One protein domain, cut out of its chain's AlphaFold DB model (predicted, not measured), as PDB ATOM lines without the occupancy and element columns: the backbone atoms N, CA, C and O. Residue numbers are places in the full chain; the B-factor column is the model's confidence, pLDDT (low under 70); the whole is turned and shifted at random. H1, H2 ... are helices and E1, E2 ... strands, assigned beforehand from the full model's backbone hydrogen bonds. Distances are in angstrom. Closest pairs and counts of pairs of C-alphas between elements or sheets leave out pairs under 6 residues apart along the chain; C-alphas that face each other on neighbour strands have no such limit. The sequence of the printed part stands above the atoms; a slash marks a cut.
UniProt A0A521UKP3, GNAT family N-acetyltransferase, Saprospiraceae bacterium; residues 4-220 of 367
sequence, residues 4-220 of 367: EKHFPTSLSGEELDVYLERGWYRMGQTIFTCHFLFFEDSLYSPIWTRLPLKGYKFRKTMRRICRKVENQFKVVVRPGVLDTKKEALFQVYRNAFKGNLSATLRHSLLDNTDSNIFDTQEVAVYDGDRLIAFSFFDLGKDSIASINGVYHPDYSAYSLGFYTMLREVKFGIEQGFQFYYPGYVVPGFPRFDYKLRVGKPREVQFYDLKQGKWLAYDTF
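This is residues 4 to 220 of the 367 residues of the protein "GNAT family N-acetyltransferase" of Saprospiraceae bacterium (UniProt A0A521UKP3). A strongly twisted sheet of eight strands curls round helix H6, with H7 on the same face and H2 crossing H6. H1 and H3 cover parts of the opposite face, making three layers, helices on both faces of a sheet; beyond the large sheet lie, among other parts, the small sheet E1 E3 E2, with H1 on it too, and the hairpin E4 and E5, whose E5 has its centre farthest from the mean of the C-alphas, at 22.1 A. The printed part has 217 residues, with named elements in the order E1 H1 E2 E3 E4 E5 E6 H2 E7 H3 H4 E8 E9 E10 H5 H6 E11 H7 E12 E13. The large sheet, E7 E8 E9 E10 E11 E6 E12 E13, is mixed, and so is the class, helices and strands; the whole is compact, with a radius of gyration of the C-alphas of 16.6 A and spans of 49 by 41 by 37 A.

Look first at the large sheet: E7 is residues 74 to 79, E8 120 to 127, E9 130 to 139, 26.7 A long, E10 143 to 151, E11 179 to 185, E6 47 to 52, E12 205 to 208 and E13 213 to 216. Find C-alpha 160 at (-59.012, 11.711, -88.876); from there H6 runs 20.4 A to C-alpha 174. The other helices are H1, 13 to 21, H2, 60 to 70, H3, 84 to 96, H4, 105 to 110, H5, 153 to 158, and H7, 190 to 198. E1, 4 to 6, begins at C-alpha 4, (-30.281, 12.166, -73.588); E2 is 25 to 27, E3 30 to 34, E4 37 to 39 and E5 42 to 44.

E8 E9 E10 are a meander, each strand the antiparallel neighbour of the one before; N 123 and O 135 are 2.9 A apart, N 136 and O 148 3.0 A. E10, H5 H6, E11 are a strand-helix-strand unit, parallel neighbours with helices between, its crossover right-handed; N 146 and O 181 are 2.9 A apart. Split units, with a strand between, are E11, H7, E12 and E1, H1, E2, also right-handed. The closest C-alphas of H6 and E10 are Gly 149 and Gly 161, 5.7 A. H2 touches H6, about perpendicular at 78 degrees, closest at C-alphas 66 and 163, 6.4 A. H3 touches H4 with residues 86 to 90 alone, closest at C-alphas 87 and 105, 5.7 A. Every O i to N i+4 pair is within hydrogen-bond range in H1, H2, H3 and H4, but 10 of 11 in H6, 0 of 2 in H5 and 0 of 5 in H7, where 2 of 3 and 5 of 6 O i to N i+3 pairs are.

The C-alphas farthest apart, of Gly 128 and Lys 210, are 49.4 A apart. The printed part has no cut and no long link; no printed residue is under 70 in pLDDT.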
ATOM      1  N   GLU A   4     -31.226  13.187 -73.145       89.81
ATOM      2  CA  GLU A   4     -30.281  12.166 -73.588       89.81
ATOM      3  C   GLU A   4     -30.781  11.572 -74.905       89.81
ATOM      4  O   GLU A   4     -31.990  11.460 -75.125       89.81
ATOM      5  N   LYS A   5     -29.853  11.216 -75.796       91.19
ATOM      6  CA  LYS A   5     -30.150  10.703 -77.133       91.19
ATOM      7  C   LYS A   5     -29.158   9.607 -77.500       91.19
ATOM      8  O   LYS A   5     -27.951   9.796 -77.386       91.19
ATOM      9  N   HIS A   6     -29.675   8.466 -77.939       92.94
ATOM     10  CA  HIS A   6     -28.891   7.326 -78.400       92.94
ATOM     11  C   HIS A   6     -29.061   7.136 -79.909       92.94
ATOM     12  O   HIS A   6     -30.140   7.363 -80.464       92.94
ATOM     13  N   PHE A   7     -27.991   6.664 -80.552       92.56
ATOM     14  CA  PHE A   7     -27.882   6.474 -82.003       92.56
ATOM     15  C   PHE A   7     -27.636   4.993 -82.343       92.56
ATOM     16  O   PHE A   7     -26.549   4.636 -82.800       92.56
ATOM     17  N   PRO A   8     -28.589   4.094 -82.042       92.81
ATOM     18  CA  PRO A   8     -28.426   2.677 -82.341       92.81
ATOM     19  C   PRO A   8     -28.443   2.432 -83.857       92.81
ATOM     20  O   PRO A   8     -29.201   3.060 -84.590       92.81
ATOM     21  N   THR A   9     -27.642   1.479 -84.336       90.69
ATOM     22  CA  THR A   9     -27.657   1.060 -85.752       90.69
ATOM     23  C   THR A   9     -28.846   0.158 -86.092       90.69
ATOM     24  O   THR A   9     -29.208   0.020 -87.256       90.69
ATOM     25  N   SER A  10     -29.439  -0.472 -85.079       92.12
ATOM     26  CA  SER A  10     -30.641  -1.307 -85.151       92.12
ATOM     27  C   SER A  10     -31.331  -1.306 -83.790       92.12
ATOM     28  O   SER A  10     -30.639  -1.214 -82.777       92.12
ATOM     29  N   LEU A  11     -32.655  -1.453 -83.756       94.81
ATOM     30  CA  LEU A  11     -33.408  -1.550 -82.508       94.81
ATOM     31  C   LEU A  11     -34.448  -2.673 -82.604       94.81
ATOM     32  O   LEU A  11     -35.378  -2.602 -83.402       94.81
ATOM     33  N   SER A  12     -34.287  -3.717 -81.795       97.31
ATOM     34  CA  SER A  12     -35.284  -4.788 -81.667       97.31
ATOM     35  C   SER A  12     -36.539  -4.313 -80.929       97.31
ATOM     36  O   SER A  12     -36.524  -3.307 -80.215       97.31
ATOM     37  N   GLY A  13     -37.631  -5.071 -81.062       98.00
ATOM     38  CA  GLY A  13     -38.875  -4.785 -80.347       98.00
ATOM     39  C   GLY A  13     -38.708  -4.839 -78.822       98.00
ATOM     40  O   GLY A  13     -39.259  -4.003 -78.110       98.00
ATOM     41  N   GLU A  14     -37.893  -5.772 -78.318       98.38
ATOM     42  CA  GLU A  14     -37.502  -5.860 -76.907       98.38
ATOM     43  C   GLU A  14     -36.761  -4.607 -76.425       98.38
ATOM     44  O   GLU A  14     -37.062  -4.076 -75.354       98.38
ATOM     45  N   GLU A  15     -35.777  -4.133 -77.192       98.19
ATOM     46  CA  GLU A  15     -35.015  -2.933 -76.837       98.19
ATOM     47  C   GLU A  15     -35.911  -1.697 -76.850       98.19
ATOM     48  O   GLU A  15     -35.834  -0.878 -75.929       98.19
ATOM     49  N   LEU A  16     -36.797  -1.580 -77.844       98.44
ATOM     50  CA  LEU A  16     -37.781  -0.504 -77.907       98.44
ATOM     51  C   LEU A  16     -38.677  -0.488 -76.661       98.44
ATOM     52  O   LEU A  16     -38.868   0.577 -76.073       98.44
ATOM     53  N   ASP A  17     -39.164  -1.642 -76.202       98.62
ATOM     54  CA  ASP A  17     -39.967  -1.727 -74.978       98.62
ATOM     55  C   ASP A  17     -39.192  -1.275 -73.732       98.62
ATOM     56  O   ASP A  17     -39.740  -0.555 -72.895       98.62
ATOM     57  N   VAL A  18     -37.908  -1.640 -73.614       98.12
ATOM     58  CA  VAL A  18     -37.043  -1.197 -72.503       98.12
ATOM     59  C   VAL A  18     -36.892   0.324 -72.491       98.12
ATOM     60  O   VAL A  18     -36.916   0.939 -71.420       98.12
ATOM     61  N   TYR A  19     -36.744   0.939 -73.665       98.00
ATOM     62  CA  TYR A  19     -36.692   2.392 -73.792       98.00
ATOM     63  C   TYR A  19     -38.031   3.042 -73.425       98.00
ATOM     64  O   TYR A  19     -38.069   3.935 -72.570       98.00
ATOM     65  N   LEU A  20     -39.132   2.574 -74.016       98.19
ATOM     66  CA  LEU A  20     -40.466   3.122 -73.779       98.19
ATOM     67  C   LEU A  20     -40.860   3.032 -72.300       98.19
ATOM     68  O   LEU A  20     -41.353   4.017 -71.750       98.19
ATOM     69  N   GLU A  21     -40.564   1.920 -71.614       97.81
ATOM     70  CA  GLU A  21     -40.831   1.752 -70.176       97.81
ATOM     71  C   GLU A  21     -40.124   2.815 -69.318       97.81
ATOM     72  O   GLU A  21     -40.640   3.205 -68.273       97.81
ATOM     73  N   ARG A  22     -38.975   3.328 -69.769       96.06
ATOM     74  CA  ARG A  22     -38.176   4.352 -69.071       96.06
ATOM     75  C   ARG A  22     -38.488   5.783 -69.515       96.06
ATOM     76  O   ARG A  22     -37.776   6.706 -69.123       96.06
ATOM     77  N   GLY A  23     -39.514   5.981 -70.344       95.38
ATOM     78  CA  GLY A  23     -39.878   7.301 -70.860       95.38
ATOM     79  C   GLY A  23     -38.960   7.802 -71.981       95.38
ATOM     80  O   GLY A  23     -38.708   9.005 -72.072       95.38
ATOM     81  N   TRP A  24     -38.449   6.894 -72.815       96.56
ATOM     82  CA  TRP A  24     -37.695   7.219 -74.028       96.56
ATOM     83  C   TRP A  24     -38.531   6.963 -75.279       96.56
ATOM     84  O   TRP A  24     -39.324   6.028 -75.319       96.56
ATOM     85  N   TYR A  25     -38.349   7.794 -76.300       95.50
ATOM     86  CA  TYR A  25     -39.177   7.830 -77.501       95.50
ATOM     87  C   TYR A  25     -38.336   8.038 -78.751       95.50
ATOM     88  O   TYR A  25     -37.227   8.564 -78.702       95.50
ATOM     89  N   ARG A  26     -38.886   7.643 -79.895       94.06
ATOM     90  CA  ARG A  26     -38.265   7.863 -81.195       94.06
ATOM     91  C   ARG A  26     -38.215   9.349 -81.560       94.06
ATOM     92  O   ARG A  26     -39.189  10.081 -81.395       94.06
ATOM     93  N   MET A  27     -37.102   9.747 -82.163       90.19
ATOM     94  CA  MET A  27     -36.957  10.965 -82.956       90.19
ATOM     95  C   MET A  27     -36.185  10.594 -84.219       90.19
ATOM     96  O   MET A  27     -34.999  10.281 -84.132       90.19
ATOM     97  N   GLY A  28     -36.858  10.569 -85.371       92.06
ATOM     98  CA  GLY A  28     -36.224  10.141 -86.617       92.06
ATOM     99  C   GLY A  28     -35.711   8.702 -86.536       92.06
ATOM    100  O   GLY A  28     -36.495   7.789 -86.287       92.06
ATOM    101  N   GLN A  29     -34.404   8.498 -86.698       94.06
ATOM    102  CA  GLN A  29     -33.703   7.207 -86.590       94.06
ATOM    103  C   GLN A  29     -32.932   7.057 -85.275       94.06
ATOM    104  O   GLN A  29     -31.919   6.372 -85.190       94.06
ATOM    105  N   THR A  30     -33.404   7.728 -84.231       93.50
ATOM    106  CA  THR A  30     -32.762   7.742 -82.916       93.50
ATOM    107  C   THR A  30     -33.794   7.589 -81.811       93.50
ATOM    108  O   THR A  30     -34.997   7.745 -82.045       93.50
ATOM    109  N   ILE A  31     -33.325   7.320 -80.594       94.75
ATOM    110  CA  ILE A  31     -34.168   7.242 -79.401       94.75
ATOM    111  C   ILE A  31     -33.679   8.241 -78.360       94.75
ATOM    112  O   ILE A  31     -32.478   8.364 -78.126       94.75
ATOM    113  N   PHE A  32     -34.595   8.998 -77.764       93.81
ATOM    114  CA  PHE A  32     -34.267  10.091 -76.857       93.81
ATOM    115  C   PHE A  32     -35.242  10.167 -75.685       93.81
ATOM    116  O   PHE A  32     -36.371   9.682 -75.756       93.81
ATOM    117  N   THR A  33     -34.828  10.832 -74.619       92.81
ATOM    118  CA  THR A  33     -35.725  11.337 -73.581       92.81
ATOM    119  C   THR A  33     -35.417  12.809 -73.357       92.81
ATOM    120  O   THR A  33     -34.268  13.221 -73.507       92.81
ATOM    121  N   CYS A  34     -36.429  13.611 -73.030       90.81
ATOM    122  CA  CYS A  34     -36.229  14.987 -72.584       90.81
ATOM    123  C   CYS A  34     -37.231  15.347 -71.482       90.81
ATOM    124  O   CYS A  34     -38.297  14.728 -71.361       90.81
ATOM    125  N   HIS A  35     -36.883  16.338 -70.666       91.69
ATOM    126  CA  HIS A  35     -37.712  16.813 -69.548       91.69
ATOM    127  C   HIS A  35     -38.111  18.282 -69.670       91.69
ATOM    128  O   HIS A  35     -38.900  18.786 -68.860       91.69
ATOM    129  N   PHE A  36     -37.612  18.941 -70.712       91.88
ATOM    130  CA  PHE A  36     -37.926  20.313 -71.038       91.88
ATOM    131  C   PHE A  36     -38.162  20.464 -72.534       91.88
ATOM    132  O   PHE A  36     -37.535  19.805 -73.352       91.88
ATOM    133  N   LEU A  37     -39.102  21.330 -72.883       88.31
ATOM    134  CA  LEU A  37     -39.358  21.742 -74.253       88.31
ATOM    135  C   LEU A  37     -39.476  23.252 -74.278       88.31
ATOM    136  O   LEU A  37     -40.013  23.850 -73.345       88.31
ATOM    137  N   PHE A  38     -39.030  23.848 -75.372       84.31
ATOM    138  CA  PHE A  38     -39.302  25.243 -75.643       84.31
ATOM    139  C   PHE A  38     -40.277  25.369 -76.809       84.31
ATOM    140  O   PHE A  38     -40.054  24.801 -77.876       84.31
ATOM    141  N   PHE A  39     -41.347  26.126 -76.591       77.50
ATOM    142  CA  PHE A  39     -42.340  26.474 -77.603       77.50
ATOM    143  C   PHE A  39     -42.761  27.922 -77.395       77.50
ATOM    144  O   PHE A  39     -42.923  28.315 -76.245       77.50
ATOM    145  N   GLU A  40     -42.977  28.674 -78.479       75.19
ATOM    146  CA  GLU A  40     -43.576  30.024 -78.427       75.19
ATOM    147  C   GLU A  40     -42.966  30.884 -77.291       75.19
ATOM    148  O   GLU A  40     -43.667  31.392 -76.416       75.19
ATOM    149  N   ASP A  41     -41.630  30.940 -77.249       76.00
ATOM    150  CA  ASP A  41     -40.816  31.691 -76.276       76.00
ATOM    151  C   ASP A  41     -41.004  31.324 -74.795       76.00
ATOM    152  O   ASP A  41     -40.684  32.093 -73.886       76.00
ATOM    153  N   SER A  42     -41.506  30.118 -74.534       84.62
ATOM    154  CA  SER A  42     -41.795  29.616 -73.193       84.62
ATOM    155  C   SER A  42     -41.181  28.240 -72.952       84.62
ATOM    156  O   SER A  42     -41.018  27.431 -73.866       84.62
ATOM    157  N   LEU A  43     -40.841  27.975 -71.691       89.88
ATOM    158  CA  LEU A  43     -40.336  26.690 -71.215       89.88
ATOM    159  C   LEU A  43     -41.489  25.826 -70.696       89.88
ATOM    160  O   LEU A  43     -42.311  26.281 -69.905       89.88
ATOM    161  N   TYR A  44     -41.490  24.553 -71.075       92.25
ATOM    162  CA  TYR A  44     -42.467  23.557 -70.652       92.25
ATOM    163  C   TYR A  44     -41.786  22.254 -70.238       92.25
ATOM    164  O   TYR A  44     -40.622  22.031 -70.558       92.25
ATOM    165  N   SER A  45     -42.530  21.356 -69.587       93.88
ATOM    166  CA  SER A  45     -42.116  19.962 -69.387       93.88
ATOM    167  C   SER A  45     -43.056  19.019 -70.143       93.88
ATOM    168  O   SER A  45     -44.260  19.037 -69.869       93.88
ATOM    169  N   PRO A  46     -42.550  18.184 -71.069       94.31
ATOM    170  CA  PRO A  46     -43.345  17.114 -71.644       94.31
ATOM    171  C   PRO A  46     -43.609  16.036 -70.600       94.31
ATOM    172  O   PRO A  46     -42.722  15.633 -69.850       94.31
ATOM    173  N   ILE A  47     -44.838  15.541 -70.592       95.62
ATOM    174  CA  ILE A  47     -45.285  14.455 -69.732       95.62
ATOM    175  C   ILE A  47     -45.613  13.274 -70.629       95.62
ATOM    176  O   ILE A  47     -46.635  13.265 -71.316       95.62
ATOM    177  N   TRP A  48     -44.712  12.296 -70.649       96.69
ATOM    178  CA  TRP A  48     -44.862  11.063 -71.413       96.69
ATOM    179  C   TRP A  48     -46.069  10.271 -70.927       96.69
ATOM    180  O   TRP A  48     -46.290  10.147 -69.722       96.69
ATOM    181  N   THR A  49     -46.846   9.728 -71.862       97.75
ATOM    182  CA  THR A  49     -48.090   9.015 -71.567       97.75
ATOM    183  C   THR A  49     -48.121   7.639 -72.213       97.75
ATOM    184  O   THR A  49     -47.515   7.415 -73.258       97.75
ATOM    185  N   ARG A  50     -48.867   6.722 -71.596       98.31
ATOM    186  CA  ARG A  50     -49.184   5.408 -72.161       98.31
ATOM    187  C   ARG A  50     -50.590   4.962 -71.794       98.31
ATOM    188  O   ARG A  50     -51.195   5.466 -70.851       98.31
ATOM    189  N   LEU A  51     -51.101   3.983 -72.520       98.69
ATOM    190  CA  LEU A  51     -52.383   3.337 -72.295       98.69
ATOM    191  C   LEU A  51     -52.155   1.823 -72.171       98.69
ATOM    192  O   LEU A  51     -51.819   1.185 -73.168       98.69
ATOM    193  N   PRO A  52     -52.355   1.225 -70.985       98.62
ATOM    194  CA  PRO A  52     -52.473  -0.221 -70.854       98.62
ATOM    195  C   PRO A  52     -53.654  -0.744 -71.686       98.62
ATOM    196  O   PRO A  52     -54.778  -0.253 -71.570       98.62
ATOM    197  N   LEU A  53     -53.404  -1.748 -72.524       98.50
ATOM    198  CA  LEU A  53     -54.383  -2.303 -73.464       98.50
ATOM    199  C   LEU A  53     -55.139  -3.508 -72.895       98.50
ATOM    200  O   LEU A  53     -56.271  -3.787 -73.300       98.50
ATOM    201  N   LYS A  54     -54.560  -4.212 -71.915       95.94
ATOM    202  CA  LYS A  54     -55.191  -5.383 -71.295       95.94
ATOM    203  C   LYS A  54     -56.522  -5.007 -70.639       95.94
ATOM    204  O   LYS A  54     -56.575  -4.248 -69.677       95.94
ATOM    205  N   GLY A  55     -57.615  -5.566 -71.158       94.19
ATOM    206  CA  GLY A  55     -58.973  -5.295 -70.673       94.19
ATOM    207  C   GLY A  55     -59.526  -3.914 -71.046       94.19
ATOM    208  O   GLY A  55     -60.666  -3.606 -70.689       94.19
ATOM    209  N   TYR A  56     -58.767  -3.096 -71.784       97.75
ATOM    210  CA  TYR A  56     -59.214  -1.793 -72.253       97.75
ATOM    211  C   TYR A  56     -60.343  -1.937 -73.282       97.75
ATOM    212  O   TYR A  56     -60.354  -2.830 -74.132       97.75
ATOM    213  N   LYS A  57     -61.331  -1.039 -73.208       96.06
ATOM    214  CA  LYS A  57     -62.471  -1.002 -74.130       96.06
ATOM    215  C   LYS A  57     -62.761   0.431 -74.540       96.06
ATOM    216  O   LYS A  57     -62.999   1.287 -73.688       96.06
ATOM    217  N   PHE A  58     -62.872   0.671 -75.846       97.38
ATOM    218  CA  PHE A  58     -63.245   1.986 -76.360       97.38
ATOM    219  C   PHE A  58     -64.540   2.501 -75.747       97.38
ATOM    220  O   PHE A  58     -65.537   1.782 -75.670       97.38
ATOM    221  N   ARG A  59     -64.570   3.789 -75.408       95.81
ATOM    222  CA  ARG A  59     -65.773   4.504 -74.959       95.81
ATOM    223  C   ARG A  59     -66.761   4.699 -76.113       95.81
ATOM    224  O   ARG A  59     -66.398   4.650 -77.286       95.81
ATOM    225  N   LYS A  60     -68.029   4.993 -75.789       96.31
ATOM    226  CA  LYS A  60     -69.096   5.237 -76.786       96.31
ATOM    227  C   LYS A  60     -68.698   6.290 -77.831       96.31
ATOM    228  O   LYS A  60     -68.983   6.103 -79.008       96.31
ATOM    229  N   THR A  61     -68.034   7.365 -77.409       95.44
ATOM    230  CA  THR A  61     -67.567   8.450 -78.286       95.44
ATOM    231  C   THR A  61     -66.492   7.985 -79.269       95.44
ATOM    232  O   THR A  61     -66.631   8.235 -80.460       95.44
ATOM    233  N   MET A  62     -65.483   7.241 -78.809       97.31
ATOM    234  CA  MET A  62     -64.440   6.661 -79.670       97.31
ATOM    235  C   MET A  62     -65.038   5.668 -80.665       97.31
ATOM    236  O   MET A  62     -64.808   5.787 -81.861       97.31
ATOM    237  N   ARG A  63     -65.908   4.758 -80.198       97.44
ATOM    238  CA  ARG A  63     -66.615   3.815 -81.081       97.44
ATOM    239  C   ARG A  63     -67.441   4.534 -82.149       97.44
ATOM    240  O   ARG A  63     -67.528   4.048 -83.270       97.44
ATOM    241  N   ARG A  64     -68.051   5.680 -81.819       97.38
ATOM    242  CA  ARG A  64     -68.783   6.512 -82.789       97.38
ATOM    243  C   ARG A  64     -67.845   7.108 -83.840       97.38
ATOM    244  O   ARG A  64     -68.217   7.096 -85.007       97.38
ATOM    245  N   ILE A  65     -66.668   7.600 -83.444       97.62
ATOM    246  CA  ILE A  65     -65.648   8.101 -84.382       97.62
ATOM    247  C   ILE A  65     -65.199   6.972 -85.310       97.62
ATOM    248  O   ILE A  65     -65.271   7.143 -86.524       97.62
ATOM    249  N   CYS A  66     -64.839   5.805 -84.759       97.94
ATOM    250  CA  CYS A  66     -64.415   4.666 -85.570       97.94
ATOM    251  C   CYS A  66     -65.486   4.268 -86.584       97.94
ATOM    252  O   CYS A  66     -65.199   4.227 -87.769       97.94
ATOM    253  N   ARG A  67     -66.741   4.091 -86.147       97.94
ATOM    254  CA  ARG A  67     -67.855   3.766 -87.055       97.94
ATOM    255  C   ARG A  67     -68.087   4.840 -88.116       97.94
ATOM    256  O   ARG A  67     -68.372   4.505 -89.255       97.94
ATOM    257  N   LYS A  68     -67.992   6.127 -87.760       97.69
ATOM    258  CA  LYS A  68     -68.189   7.232 -88.713       97.69
ATOM    259  C   LYS A  68     -67.172   7.158 -89.855       97.69
ATOM    260  O   LYS A  68     -67.558   7.352 -90.999       97.69
ATOM    261  N   VAL A  69     -65.908   6.895 -89.526       98.38
ATOM    262  CA  VAL A  69     -64.814   6.801 -90.498       98.38
ATOM    263  C   VAL A  69     -64.880   5.487 -91.275       98.38
ATOM    264  O   VAL A  69     -64.927   5.521 -92.497       98.38
ATOM    265  N   GLU A  70     -64.965   4.347 -90.583       98.06
ATOM    266  CA  GLU A  70     -64.951   3.004 -91.189       98.06
ATOM    267  C   GLU A  70     -66.162   2.740 -92.108       98.06
ATOM    268  O   GLU A  70     -66.073   1.903 -92.998       98.06
ATOM    269  N   ASN A  71     -67.279   3.460 -91.935       97.62
ATOM    270  CA  ASN A  71     -68.447   3.348 -92.820       97.62
ATOM    271  C   ASN A  71     -68.342   4.179 -94.110       97.62
ATOM    272  O   ASN A  71     -69.127   3.953 -95.024       97.62
ATOM    273  N   GLN A  72     -67.467   5.188 -94.159       97.75
ATOM    274  CA  GLN A  72     -67.370   6.118 -95.296       97.75
ATOM    275  C   GLN A  72     -66.070   5.953 -96.073       97.75
ATOM    276  O   GLN A  72     -66.042   6.176 -97.277       97.75
ATOM    277  N   PHE A  73     -64.999   5.565 -95.388       98.56
ATOM    278  CA  PHE A  73     -63.655   5.562 -95.933       98.56
ATOM    279  C   PHE A  73     -63.032   4.179 -95.825       98.56
ATOM    280  O   PHE A  73     -63.262   3.432 -94.871       98.56
ATOM    281  N   LYS A  74     -62.180   3.853 -96.794       98.56
ATOM    282  CA  LYS A  74     -61.377   2.635 -96.762       98.56
ATOM    283  C   LYS A  74     -60.203   2.842 -95.812       98.56
ATOM    284  O   LYS A  74     -59.462   3.812 -95.946       98.56
ATOM    285  N   VAL A  75     -60.001   1.909 -94.885       98.62
ATOM    286  CA  VAL A  75     -58.908   1.963 -93.905       98.62
ATOM    287  C   VAL A  75     -58.034   0.729 -94.047       98.62
ATOM    288  O   VAL A  75     -58.535  -0.393 -94.082       98.62
ATOM    289  N   VAL A  76     -56.725   0.938 -94.129       98.25
ATOM    290  CA  VAL A  76     -55.718  -0.112 -94.291       98.25
ATOM    291  C   VAL A  76     -54.699   0.002 -93.165       98.25
ATOM    292  O   VAL A  76     -54.295   1.109 -92.820       98.25
ATOM    293  N   VAL A  77     -54.289  -1.138 -92.608       98.56
ATOM    294  CA  VAL A  77     -53.148  -1.251 -91.688       98.56
ATOM    295  C   VAL A  77     -52.147  -2.217 -92.312       98.56
ATOM    296  O   VAL A  77     -52.561  -3.286 -92.761       98.56
ATOM    297  N   ARG A  78     -50.877  -1.822 -92.431       98.25
ATOM    298  CA  ARG A  78     -49.823  -2.585 -93.133       98.25
ATOM    299  C   ARG A  78     -48.423  -2.071 -92.751       98.25
ATOM    300  O   ARG A  78     -48.361  -1.015 -92.124       98.25
ATOM    301  N   PRO A  79     -47.326  -2.725 -93.187       98.00
ATOM    302  CA  PRO A  79     -45.981  -2.169 -93.040       98.00
ATOM    303  C   PRO A  79     -45.882  -0.753 -93.613       98.00
ATOM    304  O   PRO A  79     -46.523  -0.448 -94.623       98.00
ATOM    305  N   GLY A  80     -45.106   0.112 -92.959       95.69
ATOM    306  CA  GLY A  80     -44.992   1.523 -93.318       95.69
ATOM    307  C   GLY A  80     -44.487   1.719 -94.748       95.69
ATOM    308  O   GLY A  80     -43.443   1.197 -95.130       95.69
ATOM    309  N   VAL A  81     -45.221   2.496 -95.548       94.06
ATOM    310  CA  VAL A  81     -44.865   2.809 -96.936       94.06
ATOM    311  C   VAL A  81     -44.631   4.305 -97.058       94.06
ATOM    312  O   VAL A  81     -45.566   5.086 -96.909       94.06
ATOM    313  N   LEU A  82     -43.417   4.724 -97.401       93.19
ATOM    314  CA  LEU A  82     -43.162   6.101 -97.820       93.19
ATOM    315  C   LEU A  82     -43.316   6.209 -99.336       93.19
ATOM    316  O   LEU A  82     -42.602   5.556-100.091       93.19
ATOM    317  N   ASP A  83     -44.262   7.031 -99.775       94.50
ATOM    318  CA  ASP A  83     -44.548   7.265-101.186       94.50
ATOM    319  C   ASP A  83     -44.836   8.751-101.452       94.50
ATOM    320  O   ASP A  83     -45.009   9.563-100.537       94.50
ATOM    321  N   THR A  84     -44.894   9.115-102.732       96.19
ATOM    322  CA  THR A  84     -45.137  10.496-103.165       96.19
ATOM    323  C   THR A  84     -46.522  11.011-102.769       96.19
ATOM    324  O   THR A  84     -46.681  12.214-102.561       96.19
ATOM    325  N   LYS A  85     -47.525  10.134-102.611       96.94
ATOM    326  CA  LYS A  85     -48.877  10.528-102.178       96.94
ATOM    327  C   LYS A  85     -48.878  10.945-100.706       96.94
ATOM    328  O   LYS A  85     -49.527  11.931-100.357       96.94
ATOM    329  N   LYS A  86     -48.143  10.230 -99.850       97.38
ATOM    330  CA  LYS A  86     -47.972  10.582 -98.435       97.38
ATOM    331  C   LYS A  86     -47.168  11.853 -98.252       97.38
ATOM    332  O   LYS A  86     -47.567  12.685 -97.445       97.38
ATOM    333  N   GLU A  87     -46.093  12.025 -99.018       97.06
ATOM    334  CA  GLU A  87     -45.324  13.272 -99.008       97.06
ATOM    335  C   GLU A  87     -46.216  14.455 -99.418       97.06
ATOM    336  O   GLU A  87     -46.293  15.443 -98.696       97.06
ATOM    337  N   ALA A  88     -46.991  14.330-100.502       97.56
ATOM    338  CA  ALA A  88     -47.918  15.379-100.927       97.56
ATOM    339  C   ALA A  88     -48.952  15.729 -99.839       97.56
ATOM    340  O   ALA A  88     -49.183  16.905 -99.552       97.56
ATOM    341  N   LEU A  89     -49.545  14.723 -99.185       97.81
ATOM    342  CA  LEU A  89     -50.480  14.952 -98.081       97.81
ATOM    343  C   LEU A  89     -49.791  15.563 -96.847       97.81
ATOM    344  O   LEU A  89     -50.377  16.419 -96.184       97.81
ATOM    345  N   PHE A  90     -48.550  15.170 -96.552       97.19
ATOM    346  CA  PHE A  90     -47.744  15.769 -95.489       97.19
ATOM    347  C   PHE A  90     -47.498  17.258 -95.744       97.19
ATOM    348  O   PHE A  90     -47.680  18.051 -94.826       97.19
ATOM    349  N   GLN A  91     -47.190  17.660 -96.981       96.88
ATOM    350  CA  GLN A  91     -47.023  19.075 -97.334       96.88
ATOM    351  C   GLN A  91     -48.323  19.877 -97.162       96.88
ATOM    352  O   GLN A  91     -48.305  20.973 -96.598       96.88
ATOM    353  N   VAL A  92     -49.472  19.316 -97.563       96.25
ATOM    354  CA  VAL A  92     -50.788  19.942 -97.322       96.25
ATOM    355  C   VAL A  92     -51.044  20.126 -95.826       96.25
ATOM    356  O   VAL A  92     -51.437  21.207 -95.387       96.25
ATOM    357  N   TYR A  93     -50.803  19.083 -95.032       95.38
ATOM    358  CA  TYR A  93     -50.974  19.138 -93.584       95.38
ATOM    359  C   TYR A  93     -50.020  20.144 -92.931       95.38
ATOM    360  O   TYR A  93     -50.457  20.935 -92.098       95.38
ATOM    361  N   ARG A  94     -48.747  20.162 -93.345       93.62
ATOM    362  CA  ARG A  94     -47.713  21.085 -92.862       93.62
ATOM    363  C   ARG A  94     -48.122  22.538 -93.048       93.62
ATOM    364  O   ARG A  94     -48.003  23.308 -92.104       93.62
ATOM    365  N   ASN A  95     -48.680  22.891 -94.204       92.00
ATOM    366  CA  ASN A  95     -49.145  24.254 -94.474       92.00
ATOM    367  C   ASN A  95     -50.320  24.683 -93.578       92.00
ATOM    368  O   ASN A  95     -50.467  25.864 -93.277       92.00
ATOM    369  N   ALA A  96     -51.162  23.741 -93.148       89.31
ATOM    370  CA  ALA A  96     -52.275  24.011 -92.237       89.31
ATOM    371  C   ALA A  96     -51.887  23.896 -90.749       89.31
ATOM    372  O   ALA A  96     -52.636  24.333 -89.869       89.31
ATOM    373  N   PHE A  97     -50.746  23.277 -90.445       85.50
ATOM    374  CA  PHE A  97     -50.292  23.025 -89.088       85.50
ATOM    375  C   PHE A  97     -49.669  24.286 -88.490       85.50
ATOM    376  O   PHE A  97     -48.706  24.840 -89.005       85.50
ATOM    377  N   LYS A  98     -50.197  24.732 -87.350       78.38
ATOM    378  CA  LYS A  98     -49.693  25.917 -86.643       78.38
ATOM    379  C   LYS A  98     -48.421  25.600 -85.859       78.38
ATOM    380  O   LYS A  98     -48.487  25.438 -84.651       78.38
ATOM    381  N   GLY A  99     -47.291  25.363 -86.506       75.50
ATOM    382  CA  GLY A  99     -46.012  25.083 -85.844       75.50
ATOM    383  C   GLY A  99     -44.989  24.490 -86.803       75.50
ATOM    384  O   GLY A  99     -45.288  24.276 -87.975       75.50
ATOM    385  N   ASN A 100     -43.803  24.174 -86.294       73.69
ATOM    386  CA  ASN A 100     -42.720  23.674 -87.130       73.69
ATOM    387  C   ASN A 100     -42.794  22.151 -87.270       73.69
ATOM    388  O   ASN A 100     -42.738  21.411 -86.291       73.69
ATOM    389  N   LEU A 101     -42.931  21.693 -88.513       84.38
ATOM    390  CA  LEU A 101     -42.710  20.306 -88.910       84.38
ATOM    391  C   LEU A 101     -41.497  20.245 -89.833       84.38
ATOM    392  O   LEU A 101     -41.223  21.204 -90.568       84.38
ATOM    393  N   SER A 102     -40.838  19.086 -89.840       86.25
ATOM    394  CA  SER A 102     -39.783  18.740 -90.794       86.25
ATOM    395  C   SER A 102     -40.142  19.142 -92.223       86.25
ATOM    396  O   SER A 102     -41.310  19.107 -92.616       86.25
ATOM    397  N   ALA A 103     -39.127  19.503 -93.008       89.56
ATOM    398  CA  ALA A 103     -39.316  19.925 -94.394       89.56
ATOM    399  C   ALA A 103     -39.976  18.838 -95.257       89.56
ATOM    400  O   ALA A 103     -40.775  19.161 -96.132       89.56
ATOM    401  N   THR A 104     -39.683  17.564 -94.986       93.31
ATOM    402  CA  THR A 104     -40.254  16.408 -95.689       93.31
ATOM    403  C   THR A 104     -40.716  15.331 -94.711       93.31
ATOM    404  O   THR A 104     -40.222  15.244 -93.577       93.31
ATOM    405  N   LEU A 105     -41.641  14.474 -95.155       93.50
ATOM    406  CA  LEU A 105     -42.063  13.300 -94.387       93.50
ATOM    407  C   LEU A 105     -40.890  12.339 -94.196       93.50
ATOM    408  O   LEU A 105     -40.704  11.789 -93.111       93.50
ATOM    409  N   ARG A 106     -40.074  12.176 -95.243       92.31
ATOM    410  CA  ARG A 106     -38.868  11.348 -95.190       92.31
ATOM    411  C   ARG A 106     -37.889  11.830 -94.121       92.31
ATOM    412  O   ARG A 106     -37.414  11.004 -93.352       92.31
ATOM    413  N   HIS A 107     -37.639  13.134 -94.013       90.50
ATOM    414  CA  HIS A 107     -36.821  13.677 -92.930       90.50
ATOM    415  C   HIS A 107     -37.469  13.408 -91.569       90.50
ATOM    416  O   HIS A 107     -36.811  12.931 -90.658       90.50
ATOM    417  N   SER A 108     -38.782  13.639 -91.441       89.06
ATOM    418  CA  SER A 108     -39.505  13.417 -90.182       89.06
ATOM    419  C   SER A 108     -39.421  11.987 -89.649       89.06
ATOM    420  O   SER A 108     -39.453  11.813 -88.433       89.06
ATOM    421  N   LEU A 109     -39.429  10.982 -90.527       91.19
ATOM    422  CA  LEU A 109     -39.476   9.576 -90.125       91.19
ATOM    423  C   LEU A 109     -38.088   8.925 -90.158       91.19
ATOM    424  O   LEU A 109     -37.754   8.146 -89.267       91.19
ATOM    425  N   LEU A 110     -37.285   9.230 -91.175       91.06
ATOM    426  CA  LEU A 110     -36.035   8.533 -91.474       91.06
ATOM    427  C   LEU A 110     -34.780   9.394 -91.299       91.06
ATOM    428  O   LEU A 110     -33.711   8.909 -91.616       91.06
ATOM    429  N   ASP A 111     -34.845  10.655 -90.864       87.38
ATOM    430  CA  ASP A 111     -33.659  11.542 -90.854       87.38
ATOM    431  C   ASP A 111     -32.926  11.558 -92.218       87.38
ATOM    432  O   ASP A 111     -31.707  11.665 -92.310       87.38
ATOM    433  N   ASN A 112     -33.693  11.409 -93.307       82.19
ATOM    434  CA  ASN A 112     -33.224  11.239 -94.687       82.19
ATOM    435  C   ASN A 112     -32.405   9.963 -94.994       82.19
ATOM    436  O   ASN A 112     -31.965   9.816 -96.139       82.19
ATOM    437  N   THR A 113     -32.279   9.005 -94.072       84.62
ATOM    438  CA  THR A 113     -31.651   7.696 -94.326       84.62
ATOM    439  C   THR A 113     -32.542   6.776 -95.168       84.62
ATOM    440  O   THR A 113     -33.754   6.975 -95.281       84.62
ATOM    441  N   ASP A 114     -31.935   5.755 -95.780       83.12
ATOM    442  CA  ASP A 114     -32.651   4.708 -96.529       83.12
ATOM    443  C   ASP A 114     -33.103   3.531 -95.658       83.12
ATOM    444  O   ASP A 114     -34.000   2.781 -96.041       83.12
ATOM    445  N   SER A 115     -32.495   3.361 -94.485       84.94
ATOM    446  CA  SER A 115     -32.846   2.316 -93.528       84.94
ATOM    447  C   SER A 115     -33.748   2.856 -92.428       84.94
ATOM    448  O   SER A 115     -33.546   3.971 -91.949       84.94
ATOM    449  N   ASN A 116     -34.695   2.026 -91.993       92.69
ATOM    450  CA  ASN A 116     -35.489   2.262 -90.798       92.69
ATOM    451  C   ASN A 116     -35.057   1.275 -89.709       92.69
ATOM    452  O   ASN A 116     -35.175   0.068 -89.907       92.69
ATOM    453  N   ILE A 117     -34.550   1.777 -88.583       95.19
ATOM    454  CA  ILE A 117     -34.082   0.937 -87.471       95.19
ATOM    455  C   ILE A 117     -35.229   0.352 -86.634       95.19
ATOM    456  O   ILE A 117     -34.973  -0.502 -85.790       95.19
ATOM    457  N   PHE A 118     -36.463   0.826 -86.850       96.69
ATOM    458  CA  PHE A 118     -37.679   0.420 -86.146       96.69
ATOM    459  C   PHE A 118     -38.582  -0.444 -87.042       96.69
ATOM    460  O   PHE A 118     -38.671  -0.206 -88.252       96.69
ATOM    461  N   ASP A 119     -39.326  -1.383 -86.450       97.06
ATOM    462  CA  ASP A 119     -40.446  -2.055 -87.124       97.06
ATOM    463  C   ASP A 119     -41.657  -1.113 -87.173       97.06
ATOM    464  O   ASP A 119     -42.464  -1.041 -86.245       97.06
ATOM    465  N   THR A 120     -41.742  -0.334 -88.252       97.81
ATOM    466  CA  THR A 120     -42.791   0.672 -88.437       97.81
ATOM    467  C   THR A 120     -43.945   0.140 -89.282       97.81
ATOM    468  O   THR A 120     -43.776  -0.274 -90.431       97.81
ATOM    469  N   GLN A 121     -45.154   0.279 -88.751       98.44
ATOM    470  CA  GLN A 121     -46.419   0.042 -89.438       98.44
ATOM    471  C   GLN A 121     -47.118   1.373 -89.753       98.44
ATOM    472  O   GLN A 121     -46.792   2.421 -89.192       98.44
ATOM    473  N   GLU A 122     -48.105   1.344 -90.648       98.56
ATOM    474  CA  GLU A 122     -48.960   2.488 -90.961       98.56
ATOM    475  C   GLU A 122     -50.445   2.177 -90.806       98.56
ATOM    476  O   GLU A 122     -50.903   1.071 -91.095       98.56
ATOM    477  N   VAL A 123     -51.218   3.198 -90.437       98.75
ATOM    478  CA  VAL A 123     -52.649   3.278 -90.744       98.75
ATOM    479  C   VAL A 123     -52.805   4.229 -91.922       98.75
ATOM    480  O   VAL A 123     -52.298   5.342 -91.868       98.75
ATOM    481  N   ALA A 124     -53.535   3.842 -92.965       98.69
ATOM    482  CA  ALA A 124     -53.847   4.698 -94.108       98.69
ATOM    483  C   ALA A 124     -55.359   4.737 -94.364       98.69
ATOM    484  O   ALA A 124     -56.021   3.698 -94.386       98.69
ATOM    485  N   VAL A 125     -55.904   5.939 -94.564       98.75
ATOM    486  CA  VAL A 125     -57.334   6.199 -94.775       98.75
ATOM    487  C   VAL A 125     -57.538   6.816 -96.155       98.75
ATOM    488  O   VAL A 125     -56.891   7.812 -96.490       98.75
ATOM    489  N   TYR A 126     -58.457   6.242 -96.929       98.62
ATOM    490  CA  TYR A 126     -58.744   6.634 -98.303       98.62
ATOM    491  C   TYR A 126     -60.221   6.987 -98.503       98.62
ATOM    492  O   TYR A 126     -61.104   6.243 -98.068       98.62
ATOM    493  N   ASP A 127     -60.466   8.088 -99.210       98.31
ATOM    494  CA  ASP A 127     -61.758   8.422 -99.813       98.31
ATOM    495  C   ASP A 127     -61.686   8.110-101.314       98.31
ATOM    496  O   ASP A 127     -60.956   8.766-102.064       98.31
ATOM    497  N   GLY A 128     -62.338   7.021-101.732       97.00
ATOM    498  CA  GLY A 128     -62.055   6.382-103.018       97.00
ATOM    499  C   GLY A 128     -60.567   6.024-103.136       97.00
ATOM    500  O   GLY A 128     -60.035   5.276-102.315       97.00
ATOM    501  N   ASP A 129     -59.889   6.600-104.132       96.12
ATOM    502  CA  ASP A 129     -58.447   6.428-104.370       96.12
ATOM    503  C   ASP A 129     -57.575   7.533-103.747       96.12
ATOM    504  O   ASP A 129     -56.338   7.476-103.801       96.12
ATOM    505  N   ARG A 130     -58.198   8.561-103.155       97.69
ATOM    506  CA  ARG A 130     -57.494   9.684-102.537       97.69
ATOM    507  C   ARG A 130     -57.070   9.311-101.125       97.69
ATOM    508  O   ARG A 130     -57.907   9.014-100.280       97.69
ATOM    509  N   LEU A 131     -55.773   9.401-100.842       98.50
ATOM    510  CA  LEU A 131     -55.265   9.316 -99.475       98.50
ATOM    511  C   LEU A 131     -55.650  10.592 -98.708       98.50
ATOM    512  O   LEU A 131     -55.294  11.694 -99.124       98.50
ATOM    513  N   ILE A 132     -56.368  10.437 -97.595       98.56
ATOM    514  CA  ILE A 132     -56.914  11.556 -96.806       98.56
ATOM    515  C   ILE A 132     -56.378  11.611 -95.376       98.56
ATOM    516  O   ILE A 132     -56.441  12.665 -94.745       98.56
ATOM    517  N   ALA A 133     -55.823  10.515 -94.861       98.62
ATOM    518  CA  ALA A 133     -55.047  10.510 -93.627       98.62
ATOM    519  C   ALA A 133     -54.105   9.312 -93.569       98.62
ATOM    520  O   ALA A 133     -54.372   8.271 -94.171       98.62
ATOM    521  N   PHE A 134     -53.032   9.448 -92.801       98.69
ATOM    522  CA  PHE A 134     -52.209   8.327 -92.383       98.69
ATOM    523  C   PHE A 134     -51.574   8.582 -91.017       98.69
ATOM    524  O   PHE A 134     -51.475   9.723 -90.567       98.69
ATOM    525  N   SER A 135     -51.116   7.522 -90.371       98.50
ATOM    526  CA  SER A 135     -50.179   7.601 -89.254       98.50
ATOM    527  C   SER A 135     -49.136   6.500 -89.350       98.50
ATOM    528  O   SER A 135     -49.408   5.468 -89.966       98.50
ATOM    529  N   PHE A 136     -47.969   6.719 -88.746       98.50
ATOM    530  CA  PHE A 136     -46.994   5.661 -88.502       98.50
ATOM    531  C   PHE A 136     -46.869   5.374 -87.012       98.50
ATOM    532  O   PHE A 136     -46.975   6.274 -86.171       98.50
ATOM    533  N   PHE A 137     -46.632   4.106 -86.704       98.69
ATOM    534  CA  PHE A 137     -46.424   3.617 -85.354       98.69
ATOM    535  C   PHE A 137     -45.414   2.471 -85.363       98.69
ATOM    536  O   PHE A 137     -45.369   1.693 -86.314       98.69
ATOM    537  N   ASP A 138     -44.616   2.382 -84.308       98.50
ATOM    538  CA  ASP A 138     -43.572   1.372 -84.163       98.50
ATOM    539  C   ASP A 138     -44.040   0.221 -83.283       98.50
ATOM    540  O   ASP A 138     -44.784   0.429 -82.318       98.50
ATOM    541  N   LEU A 139     -43.602  -0.988 -83.626       98.69
ATOM    542  CA  LEU A 139     -43.862  -2.203 -82.866       98.69
ATOM    543  C   LEU A 139     -42.686  -2.504 -81.933       98.69
ATOM    544  O   LEU A 139     -41.546  -2.659 -82.369       98.69
ATOM    545  N   GLY A 140     -42.983  -2.597 -80.641       98.50
ATOM    546  CA  GLY A 140     -42.157  -3.289 -79.662       98.50
ATOM    547  C   GLY A 140     -42.463  -4.789 -79.647       98.50
ATOM    548  O   GLY A 140     -43.179  -5.302 -80.508       98.50
ATOM    549  N   LYS A 141     -41.963  -5.506 -78.639       98.44
ATOM    550  CA  LYS A 141     -42.351  -6.904 -78.398       98.44
ATOM    551  C   LYS A 141     -43.751  -6.974 -77.778       98.44
ATOM    552  O   LYS A 141     -44.598  -7.735 -78.232       98.44
ATOM    553  N   ASP A 142     -43.991  -6.147 -76.764       98.25
ATOM    554  CA  ASP A 142     -45.213  -6.084 -75.963       98.25
ATOM    555  C   ASP A 142     -45.922  -4.725 -76.069       98.25
ATOM    556  O   ASP A 142     -46.988  -4.531 -75.473       98.25
ATOM    557  N   SER A 143     -45.389  -3.772 -76.836       98.44
ATOM    558  CA  SER A 143     -46.001  -2.454 -76.987       98.44
ATOM    559  C   SER A 143     -46.063  -1.921 -78.413       98.44
ATOM    560  O   SER A 143     -45.434  -2.440 -79.328       98.44
ATOM    561  N   ILE A 144     -46.861  -0.869 -78.595       98.56
ATOM    562  CA  ILE A 144     -46.913  -0.073 -79.821       98.56
ATOM    563  C   ILE A 144     -46.735   1.412 -79.494       98.56
ATOM    564  O   ILE A 144     -47.328   1.905 -78.532       98.56
ATOM    565  N   ALA A 145     -45.960   2.142 -80.295       98.56
ATOM    566  CA  ALA A 145     -45.688   3.566 -80.090       98.56
ATOM    567  C   ALA A 145     -46.120   4.406 -81.295       98.56
ATOM    568  O   ALA A 145     -45.651   4.196 -82.407       98.56
ATOM    569  N   SER A 146     -47.010   5.374 -81.079       98.19
ATOM    570  CA  SER A 146     -47.467   6.300 -82.122       98.19
ATOM    571  C   SER A 146     -46.382   7.328 -82.428       98.19
ATOM    572  O   SER A 146     -45.876   7.973 -81.507       98.19
ATOM    573  N   ILE A 147     -46.036   7.504 -83.705       96.19
ATOM    574  CA  ILE A 147     -44.919   8.366 -84.120       96.19
ATOM    575  C   ILE A 147     -45.425   9.677 -84.712       96.19
ATOM    576  O   ILE A 147     -45.067  10.766 -84.263       96.19
ATOM    577  N   ASN A 148     -46.283   9.600 -85.720       92.69
ATOM    578  CA  ASN A 148     -46.773  10.764 -86.447       92.69
ATOM    579  C   ASN A 148     -48.134  10.470 -87.075       92.69
ATOM    580  O   ASN A 148     -48.422   9.356 -87.494       92.69
ATOM    581  N   GLY A 149     -48.979  11.499 -87.137       95.19
ATOM    582  CA  GLY A 149     -50.319  11.434 -87.710       95.19
ATOM    583  C   GLY A 149     -50.573  12.648 -88.594       95.19
ATOM    584  O   GLY A 149     -50.353  13.785 -88.179       95.19
ATOM    585  N   VAL A 150     -51.031  12.394 -89.812       97.12
ATOM    586  CA  VAL A 150     -51.216  13.379 -90.877       97.12
ATOM    587  C   VAL A 150     -52.615  13.205 -91.447       97.12
ATOM    588  O   VAL A 150     -53.064  12.086 -91.690       97.12
ATOM    589  N   TYR A 151     -53.324  14.306 -91.673       97.56
ATOM    590  CA  TYR A 151     -54.645  14.267 -92.290       97.56
ATOM    591  C   TYR A 151     -54.896  15.486 -93.164       97.56
ATOM    592  O   TYR A 151     -54.306  16.547 -92.976       97.56
ATOM    593  N   HIS A 152     -55.810  15.334 -94.113       97.62
ATOM    594  CA  HIS A 152     -56.215  16.414 -94.991       97.62
ATOM    595  C   HIS A 152     -57.170  17.375 -94.249       97.62
ATOM    596  O   HIS A 152     -58.211  16.916 -93.765       97.62
ATOM    597  N   PRO A 153     -56.884  18.691 -94.168       95.25
ATOM    598  CA  PRO A 153     -57.675  19.654 -93.386       95.25
ATOM    599  C   PRO A 153     -59.175  19.692 -93.723       95.25
ATOM    600  O   PRO A 153     -60.003  19.789 -92.813       95.25
ATOM    601  N   ASP A 154     -59.537  19.515 -95.000       96.62
ATOM    602  CA  ASP A 154     -60.938  19.434 -95.462       96.62
ATOM    603  C   ASP A 154     -61.760  18.335 -94.761       96.62
ATOM    604  O   ASP A 154     -62.983  18.417 -94.683       96.62
ATOM    605  N   TYR A 155     -61.101  17.322 -94.190       96.81
ATOM    606  CA  TYR A 155     -61.741  16.207 -93.488       96.81
ATOM    607  C   TYR A 155     -61.747  16.393 -91.962       96.81
ATOM    608  O   TYR A 155     -61.988  15.443 -91.210       96.81
ATOM    609  N   SER A 156     -61.514  17.611 -91.467       92.50
ATOM    610  CA  SER A 156     -61.514  17.941 -90.031       92.50
ATOM    611  C   SER A 156     -62.780  17.473 -89.294       92.50
ATOM    612  O   SER A 156     -62.696  16.977 -88.165       92.50
ATOM    613  N   ALA A 157     -63.943  17.488 -89.959       95.12
ATOM    614  CA  ALA A 157     -65.221  16.999 -89.428       95.12
ATOM    615  C   ALA A 157     -65.225  15.499 -89.051       95.12
ATOM    616  O   ALA A 157     -66.118  15.033 -88.332       95.12
ATOM    617  N   TYR A 158     -64.252  14.724 -89.528       96.88
ATOM    618  CA  TYR A 158     -64.111  13.289 -89.264       96.88
ATOM    619  C   TYR A 158     -63.109  12.971 -88.155       96.88
ATOM    620  O   TYR A 158     -63.037  11.823 -87.723       96.88
ATOM    621  N   SER A 159     -62.384  13.978 -87.649       96.12
ATOM    622  CA  SER A 159     -61.347  13.794 -86.626       96.12
ATOM    623  C   SER A 159     -60.278  12.771 -87.039       96.12
ATOM    624  O   SER A 159     -59.833  11.989 -86.200       96.12
ATOM    625  N   LEU A 160     -59.872  12.762 -88.316       97.50
ATOM    626  CA  LEU A 160     -59.012  11.711 -88.876       97.50
ATOM    627  C   LEU A 160     -57.690  11.532 -88.120       97.50
ATOM    628  O   LEU A 160     -57.319  10.396 -87.850       97.50
ATOM    629  N   GLY A 161     -57.042  12.618 -87.687       94.25
ATOM    630  CA  GLY A 161     -55.807  12.517 -86.898       94.25
ATOM    631  C   GLY A 161     -55.984  11.805 -85.548       94.25
ATOM    632  O   GLY A 161     -55.087  11.109 -85.095       94.25
ATOM    633  N   PHE A 162     -57.154  11.926 -84.909       96.88
ATOM    634  CA  PHE A 162     -57.453  11.157 -83.695       96.88
ATOM    635  C   PHE A 162     -57.973   9.752 -84.025       96.88
ATOM    636  O   PHE A 162     -57.734   8.810 -83.278       96.88
ATOM    637  N   TYR A 163     -58.684   9.590 -85.143       98.38
ATOM    638  CA  TYR A 163     -59.137   8.280 -85.600       98.38
ATOM    639  C   TYR A 163     -57.968   7.330 -85.872       98.38
ATOM    640  O   TYR A 163     -58.044   6.178 -85.452       98.38
ATOM    641  N   THR A 164     -56.899   7.784 -86.534       98.50
ATOM    642  CA  THR A 164     -55.746   6.921 -86.832       98.50
ATOM    643  C   THR A 164     -55.104   6.391 -85.548       98.50
ATOM    644  O   THR A 164     -54.897   5.187 -85.446       98.50
ATOM    645  N   MET A 165     -54.979   7.220 -84.503       98.19
ATOM    646  CA  MET A 165     -54.576   6.766 -83.162       98.19
ATOM    647  C   MET A 165     -55.524   5.707 -82.579       98.19
ATOM    648  O   MET A 165     -55.093   4.713 -82.003       98.19
ATOM    649  N   LEU A 166     -56.844   5.883 -82.717       98.56
ATOM    650  CA  LEU A 166     -57.799   4.862 -82.271       98.56
ATOM    651  C   LEU A 166     -57.646   3.561 -83.070       98.56
ATOM    652  O   LEU A 166     -57.838   2.480 -82.515       98.56
ATOM    653  N   ARG A 167     -57.305   3.637 -84.360       98.75
ATOM    654  CA  ARG A 167     -57.065   2.443 -85.172       98.75
ATOM    655  C   ARG A 167     -55.776   1.728 -84.763       98.75
ATOM    656  O   ARG A 167     -55.809   0.500 -84.721       98.75
ATOM    657  N   GLU A 168     -54.726   2.461 -84.387       98.75
ATOM    658  CA  GLU A 168     -53.507   1.917 -83.762       98.75
ATOM    659  C   GLU A 168     -53.837   1.180 -82.462       98.75
ATOM    660  O   GLU A 168     -53.494   0.015 -82.314       98.75
ATOM    661  N   VAL A 169     -54.600   1.799 -81.551       98.62
ATOM    662  CA  VAL A 169     -55.048   1.143 -80.306       98.62
ATOM    663  C   VAL A 169     -55.835  -0.136 -80.603       98.62
ATOM    664  O   VAL A 169     -55.628  -1.161 -79.960       98.62
ATOM    665  N   LYS A 170     -56.736  -0.098 -81.595       98.38
ATOM    666  CA  LYS A 170     -57.522  -1.267 -82.012       98.38
ATOM    667  C   LYS A 170     -56.613  -2.382 -82.540       98.38
ATOM    668  O   LYS A 170     -56.807  -3.526 -82.147       98.38
ATOM    669  N   PHE A 171     -55.625  -2.041 -83.368       98.56
ATOM    670  CA  PHE A 171     -54.600  -2.977 -83.837       98.56
ATOM    671  C   PHE A 171     -53.818  -3.574 -82.658       98.56
ATOM    672  O   PHE A 171     -53.697  -4.791 -82.568       98.56
ATOM    673  N   GLY A 172     -53.391  -2.736 -81.709       98.50
ATOM    674  CA  GLY A 172     -52.706  -3.151 -80.487       98.50
ATOM    675  C   GLY A 172     -53.463  -4.241 -79.722       98.50
ATOM    676  O   GLY A 172     -52.912  -5.286 -79.390       98.50
ATOM    677  N   ILE A 173     -54.761  -4.019 -79.506       98.38
ATOM    678  CA  ILE A 173     -55.654  -4.971 -78.828       98.38
ATOM    679  C   ILE A 173     -55.837  -6.254 -79.652       98.38
ATOM    680  O   ILE A 173     -55.797  -7.342 -79.088       98.38
ATOM    681  N   GLU A 174     -56.054  -6.131 -80.967       97.56
ATOM    682  CA  GLU A 174     -56.250  -7.264 -81.890       97.56
ATOM    683  C   GLU A 174     -55.022  -8.190 -81.936       97.56
ATOM    684  O   GLU A 174     -55.187  -9.402 -82.045       97.56
ATOM    685  N   GLN A 175     -53.815  -7.629 -81.817       97.94
ATOM    686  CA  GLN A 175     -52.549  -8.374 -81.826       97.94
ATOM    687  C   GLN A 175     -52.067  -8.799 -80.428       97.94
ATOM    688  O   GLN A 175     -51.067  -9.498 -80.313       97.94
ATOM    689  N   GLY A 176     -52.764  -8.414 -79.355       98.00
ATOM    690  CA  GLY A 176     -52.406  -8.812 -77.989       98.00
ATOM    691  C   GLY A 176     -51.261  -8.015 -77.350       98.00
ATOM    692  O   GLY A 176     -50.711  -8.464 -76.343       98.00
ATOM    693  N   PHE A 177     -50.934  -6.829 -77.872       98.62
ATOM    694  CA  PHE A 177     -49.985  -5.918 -77.228       98.62
ATOM    695  C   PHE A 177     -50.507  -5.453 -75.860       98.62
ATOM    696  O   PHE A 177     -51.713  -5.323 -75.628       98.62
ATOM    697  N   GLN A 178     -49.588  -5.183 -74.939       98.62
ATOM    698  CA  GLN A 178     -49.882  -4.796 -73.562       98.62
ATOM    699  C   GLN A 178     -50.003  -3.283 -73.386       98.62
ATOM    700  O   GLN A 178     -50.817  -2.835 -72.573       98.62
ATOM    701  N   PHE A 179     -49.242  -2.493 -74.148       98.75
ATOM    702  CA  PHE A 179     -49.183  -1.039 -73.988       98.75
ATOM    703  C   PHE A 179     -49.264  -0.297 -75.322       98.75
ATOM    704  O   PHE A 179     -48.710  -0.729 -76.327       98.75
ATOM    705  N   TYR A 180     -49.928   0.858 -75.306       98.75
ATOM    706  CA  TYR A 180     -49.890   1.848 -76.377       98.75
ATOM    707  C   TYR A 180     -49.284   3.155 -75.874       98.75
ATOM    708  O   TYR A 180     -49.769   3.721 -74.897       98.75
ATOM    709  N   TYR A 181     -48.262   3.654 -76.556       98.62
ATOM    710  CA  TYR A 181     -47.557   4.888 -76.232       98.62
ATOM    711  C   TYR A 181     -47.944   5.989 -77.237       98.62
ATOM    712  O   TYR A 181     -47.377   6.049 -78.325       98.62
ATOM    713  N   PRO A 182     -48.908   6.879 -76.922       97.19
ATOM    714  CA  PRO A 182     -49.318   7.963 -77.821       97.19
ATOM    715  C   PRO A 182     -48.332   9.145 -77.866       97.19
ATOM    716  O   PRO A 182     -48.583  10.114 -78.583       97.19
ATOM    717  N   GLY A 183     -47.260   9.119 -77.066       95.50
ATOM    718  CA  GLY A 183     -46.306  10.216 -76.899       95.50
ATOM    719  C   GLY A 183     -46.568  11.024 -75.626       95.50
ATOM    720  O   GLY A 183     -46.981  10.477 -74.604       95.50
ATOM    721  N   TYR A 184     -46.328  12.334 -75.671       95.31
ATOM    722  CA  TYR A 184     -46.423  13.222 -74.506       95.31
ATOM    723  C   TYR A 184     -47.556  14.246 -74.597       95.31
ATOM    724  O   TYR A 184     -47.993  14.631 -75.687       95.31
ATOM    725  N   VAL A 185     -47.966  14.740 -73.430       95.31
ATOM    726  CA  VAL A 185     -48.738  15.977 -73.267       95.31
ATOM    727  C   VAL A 185     -47.892  17.076 -72.646       95.31
ATOM    728  O   VAL A 185     -46.832  16.805 -72.088       95.31
ATOM    729  N   VAL A 186     -48.352  18.320 -72.747       93.75
ATOM    730  CA  VAL A 186     -47.628  19.488 -72.240       93.75
ATOM    731  C   VAL A 186     -48.581  20.310 -71.369       93.75
ATOM    732  O   VAL A 186     -49.416  21.035 -71.910       93.75
ATOM    733  N   PRO A 187     -48.503  20.193 -70.030       92.38
ATOM    734  CA  PRO A 187     -49.282  21.028 -69.122       92.38
ATOM    735  C   PRO A 187     -49.094  22.515 -69.443       92.38
ATOM    736  O   PRO A 187     -47.971  22.973 -69.648       92.38
ATOM    737  N   GLY A 188     -50.198  23.260 -69.518       88.56
ATOM    738  CA  GLY A 188     -50.189  24.668 -69.930       88.56
ATOM    739  C   GLY A 188     -50.190  24.901 -71.447       88.56
ATOM    740  O   GLY A 188     -50.294  26.050 -71.866       88.56
ATOM    741  N   PHE A 189     -50.144  23.849 -72.276       89.06
ATOM    742  CA  PHE A 189     -50.195  23.958 -73.738       89.06
ATOM    743  C   PHE A 189     -51.190  22.944 -74.356       89.06
ATOM    744  O   PHE A 189     -50.797  21.857 -74.799       89.06
ATOM    745  N   PRO A 190     -52.496  23.297 -74.443       88.44
ATOM    746  CA  PRO A 190     -53.593  22.355 -74.726       88.44
ATOM    747  C   PRO A 190     -53.536  21.621 -76.069       88.44
ATOM    748  O   PRO A 190     -54.276  20.665 -76.312       88.44
ATOM    749  N   ARG A 191     -52.662  22.061 -76.977       87.44
ATOM    750  CA  ARG A 191     -52.479  21.476 -78.306       87.44
ATOM    751  C   ARG A 191     -52.214  19.969 -78.262       87.44
ATOM    752  O   ARG A 191     -52.611  19.269 -79.190       87.44
ATOM    753  N   PHE A 192     -51.549  19.469 -77.220       89.12
ATOM    754  CA  PHE A 192     -51.173  18.056 -77.108       89.12
ATOM    755  C   PHE A 192     -52.161  17.209 -76.291       89.12
ATOM    756  O   PHE A 192     -52.093  15.979 -76.345       89.12
ATOM    757  N   ASP A 193     -53.138  17.831 -75.625       92.44
ATOM    758  CA  ASP A 193     -54.069  17.165 -74.700       92.44
ATOM    759  C   ASP A 193     -54.967  16.132 -75.384       92.44
ATOM    760  O   ASP A 193     -55.504  15.223 -74.742       92.44
ATOM    761  N   TYR A 194     -55.124  16.224 -76.710       92.19
ATOM    762  CA  TYR A 194     -55.937  15.271 -77.456       92.19
ATOM    763  C   TYR A 194     -55.454  13.824 -77.297       92.19
ATOM    764  O   TYR A 194     -56.269  12.911 -77.416       92.19
ATOM    765  N   LYS A 195     -54.173  13.606 -76.978       93.81
ATOM    766  CA  LYS A 195     -53.610  12.274 -76.736       93.81
ATOM    767  C   LYS A 195     -54.204  11.593 -75.505       93.81
ATOM    768  O   LYS A 195     -54.403  10.387 -75.529       93.81
ATOM    769  N   LEU A 196     -54.615  12.346 -74.482       94.94
ATOM    770  CA  LEU A 196     -55.288  11.794 -73.294       94.94
ATOM    771  C   LEU A 196     -56.696  11.292 -73.605       94.94
ATOM    772  O   LEU A 196     -57.259  10.477 -72.874       94.94
ATOM    773  N   ARG A 197     -57.281  11.748 -74.721       95.56
ATOM    774  CA  ARG A 197     -58.633  11.354 -75.123       95.56
ATOM    775  C   ARG A 197     -58.720   9.889 -75.516       95.56
ATOM    776  O   ARG A 197     -59.847   9.447 -75.705       95.56
ATOM    777  N   VAL A 198     -57.604   9.158 -75.644       95.75
ATOM    778  CA  VAL A 198     -57.583   7.706 -75.899       95.75
ATOM    779  C   VAL A 198     -58.126   6.890 -74.729       95.75
ATOM    780  O   VAL A 198     -58.516   5.752 -74.938       95.75
ATOM    781  N   GLY A 199     -58.258   7.449 -73.526       94.88
ATOM    782  CA  GLY A 199     -58.829   6.751 -72.372       94.88
ATOM    783  C   GLY A 199     -59.600   7.681 -71.439       94.88
ATOM    784  O   GLY A 199     -59.846   8.852 -71.735       94.88
ATOM    785  N   LYS A 200     -60.055   7.149 -70.307       94.94
ATOM    786  CA  LYS A 200     -60.345   7.974 -69.124       94.94
ATOM    787  C   LYS A 200     -59.026   8.322 -68.417       94.94
ATOM    788  O   LYS A 200     -58.093   7.534 -68.524       94.94
ATOM    789  N   PRO A 201     -58.962   9.407 -67.624       93.12
ATOM    790  CA  PRO A 201     -57.761   9.743 -66.853       93.12
ATOM    791  C   PRO A 201     -57.191   8.569 -66.039       93.12
ATOM    792  O   PRO A 201     -56.010   8.288 -66.131       93.12
ATOM    793  N   ARG A 202     -58.042   7.783 -65.369       96.00
ATOM    794  CA  ARG A 202     -57.631   6.573 -64.628       96.00
ATOM    795  C   ARG A 202     -57.093   5.406 -65.477       96.00
ATOM    796  O   ARG A 202     -56.565   4.444 -64.937       96.00
ATOM    797  N   GLU A 203     -57.366   5.411 -66.783       97.19
ATOM    798  CA  GLU A 203     -56.946   4.363 -67.728       97.19
ATOM    799  C   GLU A 203     -55.639   4.754 -68.425       97.19
ATOM    800  O   GLU A 203     -54.848   3.884 -68.764       97.19
ATOM    801  N   VAL A 204     -55.407   6.052 -68.632       97.94
ATOM    802  CA  VAL A 204     -54.146   6.579 -69.161       97.94
ATOM    803  C   VAL A 204     -53.138   6.682 -68.022       97.94
ATOM    804  O   VAL A 204     -53.499   6.998 -66.891       97.94
ATOM    805  N   GLN A 205     -51.871   6.423 -68.312       98.38
ATOM    806  CA  GLN A 205     -50.776   6.579 -67.369       98.38
ATOM    807  C   GLN A 205     -49.816   7.671 -67.837       98.38
ATOM    808  O   GLN A 205     -49.646   7.861 -69.042       98.38
ATOM    809  N   PHE A 206     -49.174   8.359 -66.896       97.50
ATOM    810  CA  PHE A 206     -48.026   9.228 -67.145       97.50
ATOM    811  C   PHE A 206     -46.767   8.666 -66.493       97.50
ATOM    812  O   PHE A 206     -46.853   7.946 -65.497       97.50
ATOM    813  N   TYR A 207     -45.605   9.003 -67.047       96.69
ATOM    814  CA  TYR A 207     -44.321   8.650 -66.456       96.69
ATOM    815  C   TYR A 207     -43.914   9.687 -65.403       96.69
ATOM    816  O   TYR A 207     -43.671  10.852 -65.725       96.69
ATOM    817  N   ASP A 208     -43.851   9.273 -64.139       94.12
ATOM    818  CA  ASP A 208     -43.352  10.090 -63.037       94.12
ATOM    819  C   ASP A 208     -41.823  10.001 -62.983       94.12
ATOM    820  O   ASP A 208     -41.254   8.956 -62.656       94.12
ATOM    821  N   LEU A 209     -41.159  11.112 -63.308       88.31
ATOM    822  CA  LEU A 209     -39.699  11.183 -63.413       88.31
ATOM    823  C   LEU A 209     -38.983  10.933 -62.082       88.31
ATOM    824  O   LEU A 209     -37.904  10.347 -62.073       88.31
ATOM    825  N   LYS A 210     -39.570  11.362 -60.959       86.25
ATOM    826  CA  LYS A 210     -38.947  11.230 -59.636       86.25
ATOM    827  C   LYS A 210     -39.019   9.792 -59.130       86.25
ATOM    828  O   LYS A 210     -38.083   9.314 -58.496       86.25
ATOM    829  N   GLN A 211     -40.123   9.102 -59.403       90.62
ATOM    830  CA  GLN A 211     -40.341   7.719 -58.984       90.62
ATOM    831  C   GLN A 211     -39.849   6.691 -60.006       90.62
ATOM    832  O   GLN A 211     -39.715   5.521 -59.646       90.62
ATOM    833  N   GLY A 212     -39.621   7.095 -61.261       92.31
ATOM    834  CA  GLY A 212     -39.284   6.192 -62.362       92.31
ATOM    835  C   GLY A 212     -40.400   5.185 -62.642       92.31
ATOM    836  O   GLY A 212     -40.131   4.003 -62.849       92.31
ATOM    837  N   LYS A 213     -41.665   5.617 -62.535       95.62
ATOM    838  CA  LYS A 213     -42.843   4.739 -62.596       95.62
ATOM    839  C   LYS A 213     -43.967   5.344 -63.417       95.62
ATOM    840  O   LYS A 213     -44.178   6.551 -63.424       95.62
ATOM    841  N   TRP A 214     -44.758   4.467 -64.017       97.88
ATOM    842  CA  TRP A 214     -46.006   4.828 -64.672       97.88
ATOM    843  C   TRP A 214     -47.162   4.864 -63.674       97.88
ATOM    844  O   TRP A 214     -47.502   3.844 -63.072       97.88
ATOM    845  N   LEU A 215     -47.778   6.032 -63.512       97.56
ATOM    846  CA  LEU A 215     -48.891   6.279 -62.592       97.56
ATOM    847  C   LEU A 215     -50.147   6.668 -63.368       97.56
ATOM    848  O   LEU A 215     -50.052   7.188 -64.475       97.56
ATOM    849  N   ALA A 216     -51.330   6.417 -62.807       97.44
ATOM    850  CA  ALA A 216     -52.592   6.796 -63.444       97.44
ATOM    851  C   ALA A 216     -52.701   8.323 -63.605       97.44
ATOM    852  O   ALA A 216     -52.337   9.078 -62.712       97.44
ATOM    853  N   TYR A 217     -53.213   8.796 -64.742       96.62
ATOM    854  CA  TYR A 217     -53.225  10.227 -65.068       96.62
ATOM    855  C   TYR A 217     -54.165  11.048 -64.173       96.62
ATOM    856  O   TYR A 217     -53.999  12.254 -64.050       96.62
ATOM    857  N   ASP A 218     -55.138  10.431 -63.506       95.94
ATOM    858  CA  ASP A 218     -55.978  11.125 -62.522       95.94
ATOM    859  C   ASP A 218     -55.244  11.509 -61.228       95.94
ATOM    860  O   ASP A 218     -55.743  12.359 -60.493       95.94
ATOM    861  N   THR A 219     -54.061  10.948 -60.963       95.75
ATOM    862  CA  THR A 219     -53.193  11.371 -59.852       95.75
ATOM    863  C   THR A 219     -52.185  12.452 -60.256       95.75
ATOM    864  O   THR A 219     -51.417  12.923 -59.413       95.75
ATOM    865  N   PHE A 220     -52.172  12.853 -61.532       95.44
ATOM    866  CA  PHE A 220     -51.232  13.832 -62.067       95.44
ATOM    867  C   PHE A 220     -51.403  15.213 -61.414       95.44
ATOM    868  O   PHE A 220     -52.516  15.701 -61.221       95.44
TER     869      PHE A 220